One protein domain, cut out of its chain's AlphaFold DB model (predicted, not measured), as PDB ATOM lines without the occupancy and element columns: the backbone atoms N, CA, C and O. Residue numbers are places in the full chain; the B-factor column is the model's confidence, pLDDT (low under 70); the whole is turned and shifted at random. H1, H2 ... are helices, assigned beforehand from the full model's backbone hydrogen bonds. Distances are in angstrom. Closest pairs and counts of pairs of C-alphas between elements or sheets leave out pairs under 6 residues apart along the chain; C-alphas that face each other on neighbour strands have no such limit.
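This is residues 54 to 96 of the 96 residues of the protein "Amino acid ABC transporter periplasmic amino acid-binding protein" of Photobacterium aphoticum (UniProt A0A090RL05). One long helix, H1, makes the back of an open bracket, and at its far end the short helix H2 turns off about perpendicular to it, making an L. The unnamed stretches, residues 54 to 61 before H1 and 86 to 96 after H2, fold back on the same side of H1, while residues 58 to 64 stick out at one end. The printed part has 43 residues with two named helices, H1 then H2, and no named strand; the class is all helix, with 22 residues in the helices. The whole is loose, with a radius of gyration of the C-alphas of 12.5 A, and spans 37 by 18 by 18 A.

The printed part begins at Gly 54, C-alpha at (337.486, 173.708, 157.036). H1 covers residues 62 to 77 and is 22.6 A long from first to last C-alpha, beginning at C-alpha 62, (333.644, 163.045, 166.032). H2 covers residues 80 to 85, 8.7 A from first to last C-alpha, and ends at C-alpha 85, (350.444, 175.145, 148.315).

H1 and H2 are joined by a tight link of 2 residues. They are close but not clearly touching, with 2 pairs of C-alphas within 8 A; the closest C-alphas are those of Ile 75 and Tyr 81, 5.6 A apart. Their lines are about perpendicular, at 84 degrees. In H1 and H2 every O i to N i+4 pair is within hydrogen-bond range. Residues 58 to 64, of which 62 to 64 belong to H1, stand free.

The two C-alphas farthest apart are those of Asp 60 and Asn 90, at 37.3 A. The C-alphas of Gly 54 and Arg 96, the chain's last residue, are 14.1 A apart. The printed part has no cut. The mean pLDDT of the printed part is 93.2, and residue 96 is under 70.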
ATOM      1  N   GLY A  54     337.443 174.969 156.305       92.94
ATOM      2  CA  GLY A  54     337.486 173.708 157.036       92.94
ATOM      3  C   GLY A  54     336.849 172.565 156.255       92.94
ATOM      4  O   GLY A  54     336.066 172.775 155.331       92.94
ATOM      5  N   ILE A  55     337.175 171.335 156.651       96.94
ATOM      6  CA  ILE A  55     336.500 170.143 156.135       96.94
ATOM      7  C   ILE A  55     335.229 169.933 156.958       96.94
ATOM      8  O   ILE A  55     335.295 169.596 158.142       96.94
ATOM      9  N   ALA A  56     334.073 170.138 156.332       96.62
ATOM     10  CA  ALA A  56     332.787 169.895 156.970       96.62
ATOM     11  C   ALA A  56     332.544 168.388 157.146       96.62
ATOM     12  O   ALA A  56     332.707 167.595 156.217       96.62
ATOM     13  N   VAL A  57     332.116 168.000 158.344       97.88
ATOM     14  CA  VAL A  57     331.683 166.638 158.682       97.88
ATOM     15  C   VAL A  57     330.317 166.693 159.360       97.88
ATOM     16  O   VAL A  57     329.889 167.758 159.811       97.88
ATOM     17  N   ARG A  58     329.626 165.549 159.460       98.50
ATOM     18  CA  ARG A  58     328.403 165.476 160.270       98.50
ATOM     19  C   ARG A  58     328.717 165.799 161.740       98.50
ATOM     20  O   ARG A  58     329.779 165.390 162.216       98.50
ATOM     21  N   PRO A  59     327.817 166.484 162.472       97.31
ATOM     22  CA  PRO A  59     328.080 166.908 163.851       97.31
ATOM     23  C   PRO A  59     328.452 165.772 164.817       97.31
ATOM     24  O   PRO A  59     329.246 165.977 165.732       97.31
ATOM     25  N   ASP A  60     327.893 164.581 164.609       98.25
ATOM     26  CA  ASP A  60     328.099 163.384 165.425       98.25
ATOM     27  C   ASP A  60     329.337 162.561 165.020       98.25
ATOM     28  O   ASP A  60     329.812 161.731 165.799       98.25
ATOM     29  N   ASP A  61     329.931 162.825 163.852       98.38
ATOM     30  CA  ASP A  61     331.094 162.094 163.331       98.38
ATOM     31  C   ASP A  61     332.419 162.612 163.923       98.38
ATOM     32  O   ASP A  61     333.343 163.081 163.248       98.38
ATOM     33  N   THR A  62     332.505 162.544 165.251       98.00
ATOM     34  CA  THR A  62     333.644 163.045 166.032       98.00
ATOM     35  C   THR A  62     334.943 162.308 165.706       98.00
ATOM     36  O   THR A  62     336.014 162.921 165.701       98.00
ATOM     37  N   ARG A  63     334.858 161.014 165.370       98.31
ATOM     38  CA  ARG A  63     336.015 160.191 164.998       98.31
ATOM     39  C   ARG A  63     336.612 160.637 163.667       98.31
ATOM     40  O   ARG A  63     337.836 160.744 163.572       98.31
ATOM     41  N   LEU A  64     335.790 160.893 162.646       98.50
ATOM     42  CA  LEU A  64     336.289 161.406 161.371       98.50
ATOM     43  C   LEU A  64     336.884 162.803 161.544       98.50
ATOM     44  O   LEU A  64     338.000 163.041 161.079       98.50
ATOM     45  N   ARG A  65     336.189 163.687 162.274       98.44
ATOM     46  CA  ARG A  65     336.679 165.036 162.586       98.44
ATOM     47  C   ARG A  65     338.080 165.000 163.193       98.44
ATOM     48  O   ARG A  65     338.971 165.703 162.729       98.44
ATOM     49  N   GLN A  66     338.278 164.156 164.205       98.62
ATOM     50  CA  GLN A  66     339.555 164.053 164.904       98.62
ATOM     51  C   GLN A  66     340.669 163.555 163.980       98.62
ATOM     52  O   GLN A  66     341.739 164.156 163.930       98.62
ATOM     53  N   ARG A  67     340.400 162.513 163.184       98.62
ATOM     54  CA  ARG A  67     341.381 161.981 162.228       98.62
ATOM     55  C   ARG A  67     341.789 163.006 161.171       98.62
ATOM     56  O   ARG A  67     342.958 163.055 160.802       98.62
ATOM     57  N   LEU A  68     340.843 163.805 160.676       98.56
ATOM     58  CA  LEU A  68     341.124 164.881 159.721       98.56
ATOM     59  C   LEU A  68     341.990 165.972 160.358       98.56
ATOM     60  O   LEU A  68     342.989 166.369 159.764       98.56
ATOM     61  N   ASN A  69     341.657 166.401 161.578       97.94
ATOM     62  CA  ASN A  69     342.442 167.393 162.314       97.94
ATOM     63  C   ASN A  69     343.885 166.918 162.540       97.94
ATOM     64  O   ASN A  69     344.827 167.637 162.215       97.94
ATOM     65  N   GLU A  70     344.066 165.686 163.022       98.56
ATOM     66  CA  GLU A  70     345.390 165.085 163.227       98.56
ATOM     67  C   GLU A  70     346.188 164.992 161.924       98.56
ATOM     68  O   GLU A  70     347.377 165.319 161.900       98.56
ATOM     69  N   ALA A  71     345.542 164.589 160.827       98.31
ATOM     70  CA  ALA A  71     346.181 164.524 159.520       98.31
ATOM     71  C   ALA A  71     346.640 165.911 159.045       98.31
ATOM     72  O   ALA A  71     347.784 166.044 158.611       98.31
ATOM     73  N   ILE A  72     345.796 166.942 159.176       96.44
ATOM     74  CA  ILE A  72     346.136 168.328 158.817       96.44
ATOM     75  C   ILE A  72     347.336 168.811 159.640       96.44
ATOM     76  O   ILE A  72     348.309 169.309 159.069       96.44
ATOM     77  N   THR A  73     347.327 168.610 160.960       96.62
ATOM     78  CA  THR A  73     348.468 168.954 161.821       96.62
ATOM     79  C   THR A  73     349.738 168.223 161.384       96.62
ATOM     80  O   THR A  73     350.796 168.841 161.253       96.62
ATOM     81  N   ALA A  74     349.644 166.922 161.096       98.25
ATOM     82  CA  ALA A  74     350.789 166.109 160.707       98.25
ATOM     83  C   ALA A  74     351.392 166.530 159.356       98.25
ATOM     84  O   ALA A  74     352.616 166.604 159.243       98.25
ATOM     85  N   ILE A  75     350.581 166.816 158.330       97.38
ATOM     86  CA  ILE A  75     351.110 167.242 157.020       97.38
ATOM     87  C   ILE A  75     351.738 168.636 157.082       97.38
ATOM     88  O   ILE A  75     352.706 168.891 156.367       97.38
ATOM     89  N   ARG A  76     351.235 169.517 157.957       94.75
ATOM     90  CA  ARG A  76     351.819 170.844 158.184       94.75
ATOM     91  C   ARG A  76     353.167 170.734 158.888       94.75
ATOM     92  O   ARG A  76     354.147 171.275 158.394       94.75
ATOM     93  N   ALA A  77     353.249 169.950 159.965       96.19
ATOM     94  CA  ALA A  77     354.510 169.710 160.673       96.19
ATOM     95  C   ALA A  77     355.592 169.074 159.779       96.19
ATOM     96  O   ALA A  77     356.781 169.291 159.990       96.19
ATOM     97  N   LYS A  78     355.185 168.300 158.763       97.56
ATOM     98  CA  LYS A  78     356.084 167.665 157.786       97.56
ATOM     99  C   LYS A  78     356.413 168.541 156.566       97.56
ATOM    100  O   LYS A  78     357.077 168.054 155.658       97.56
ATOM    101  N   GLY A  79     355.908 169.776 156.487       95.50
ATOM    102  CA  GLY A  79     356.084 170.663 155.324       95.50
ATOM    103  C   GLY A  79     355.361 170.210 154.047       95.50
ATOM    104  O   GLY A  79     355.465 170.852 153.006       95.50
ATOM    105  N   ILE A  80     354.586 169.122 154.110       97.12
ATOM    106  CA  ILE A  80     353.834 168.583 152.969       97.12
ATOM    107  C   ILE A  80     352.764 169.584 152.529       97.12
ATOM    108  O   ILE A  80     352.546 169.758 151.335       97.12
ATOM    109  N   TYR A  81     352.130 170.272 153.483       95.50
ATOM    110  CA  TYR A  81     351.168 171.327 153.173       95.50
ATOM    111  C   TYR A  81     351.796 172.435 152.313       95.50
ATOM    112  O   TYR A  81     351.257 172.762 151.259       95.50
ATOM    113  N   GLN A  82     352.959 172.961 152.710       93.38
ATOM    114  CA  GLN A  82     353.678 173.973 151.934       93.38
ATOM    115  C   GLN A  82     354.032 173.471 150.530       93.38
ATOM    116  O   GLN A  82     353.838 174.205 149.566       93.38
ATOM    117  N   ASN A  83     354.467 172.215 150.389       95.44
ATOM    118  CA  ASN A  83     354.756 171.633 149.075       95.44
ATOM    119  C   ASN A  83     353.511 171.564 148.173       95.44
ATOM    120  O   ASN A  83     353.625 171.730 146.962       95.44
ATOM    121  N   ILE A  84     352.328 171.330 148.752       95.12
ATOM    122  CA  ILE A  84     351.052 171.340 148.023       95.12
ATOM    123  C   ILE A  84     350.645 172.771 147.639       95.12
ATOM    124  O   ILE A  84     350.119 172.970 146.549       95.12
ATOM    125  N   ALA A  85     350.872 173.757 148.513       92.88
ATOM    126  CA  ALA A  85     350.444 175.145 148.315       92.88
ATOM    127  C   ALA A  85     351.355 175.950 147.369       92.88
ATOM    128  O   ALA A  85     350.861 176.788 146.615       92.88
ATOM    129  N   ALA A  86     352.666 175.688 147.381       93.25
ATOM    130  CA  ALA A  86     353.677 176.472 146.664       93.25
ATOM    131  C   ALA A  86     353.445 176.648 145.146       93.25
ATOM    132  O   ALA A  86     353.769 177.717 144.633       93.25
ATOM    133  N   PRO A  87     352.877 175.677 144.400       91.38
ATOM    134  CA  PRO A  87     352.570 175.876 142.982       91.38
ATOM    135  C   PRO A  87     351.458 176.899 142.709       91.38
ATOM    136  O   PRO A  87     351.326 177.352 141.576       91.38
ATOM    137  N   TYR A  88     350.645 177.232 143.715       86.94
ATOM    138  CA  TYR A  88     349.452 178.070 143.562       86.94
ATOM    139  C   TYR A  88     349.603 179.444 144.210       86.94
ATOM    140  O   TYR A  88     349.019 180.410 143.728       86.94
ATOM    141  N   PHE A  89     350.379 179.536 145.293       86.62
ATOM    142  CA  PHE A  89     350.495 180.751 146.092       86.62
ATOM    143  C   PHE A  89     351.963 181.076 146.359       86.62
ATOM    144  O   PHE A  89     352.737 180.224 146.793       86.62
ATOM    145  N   ASN A  90     352.335 182.337 146.137       85.88
ATOM    146  CA  ASN A  90     353.655 182.881 146.471       85.88
ATOM    147  C   ASN A  90     353.712 183.474 147.898       85.88
ATOM    148  O   ASN A  90     354.687 184.131 148.259       85.88
ATOM    149  N   TYR A  91     352.677 183.238 148.706       85.00
ATOM    150  CA  TYR A  91     352.549 183.621 150.112       85.00
ATOM    151  C   TYR A  91     351.969 182.457 150.928       85.00
ATOM    152  O   TYR A  91     351.502 181.460 150.372       85.00
ATOM    153  N   ASP A  92     351.980 182.575 152.259       84.12
ATOM    154  CA  ASP A  92     351.336 181.588 153.131       84.12
ATOM    155  C   ASP A  92     349.808 181.731 153.083       84.12
ATOM    156  O   ASP A  92     349.215 182.555 153.780       84.12
ATOM    157  N   VAL A  93     349.173 180.923 152.231       85.69
ATOM    158  CA  VAL A  93     347.714 180.911 152.050       85.69
ATOM    159  C   VAL A  93     346.964 180.324 153.247       85.69
ATOM    160  O   VAL A  93     345.764 180.553 153.382       85.69
ATOM    161  N   TYR A  94     347.638 179.577 154.129       82.19
ATOM    162  CA  TYR A  94     346.992 179.082 155.343       82.19
ATOM    163  C   TYR A  94     346.657 180.237 156.296       82.19
ATOM    164  O   TYR A  94     345.687 180.149 157.045       82.19
ATOM    165  N   GLY A  95     347.429 181.327 156.244       72.88
ATOM    166  CA  GLY A  95     347.294 182.454 157.159       72.88
ATOM    167  C   GLY A  95     347.852 182.153 158.554       72.88
ATOM    168  O   GLY A  95     348.752 181.327 158.713       72.88
ATOM    169  N   ARG A  96     347.335 182.864 159.566       51.25
ATOM    170  CA  ARG A  96     347.646 182.612 160.986       51.25
ATOM    171  C   ARG A  96     346.876 181.408 161.513       51.25
ATOM    172  O   ARG A  96     345.659 181.349 161.247       51.25
TER     173      ARG A  96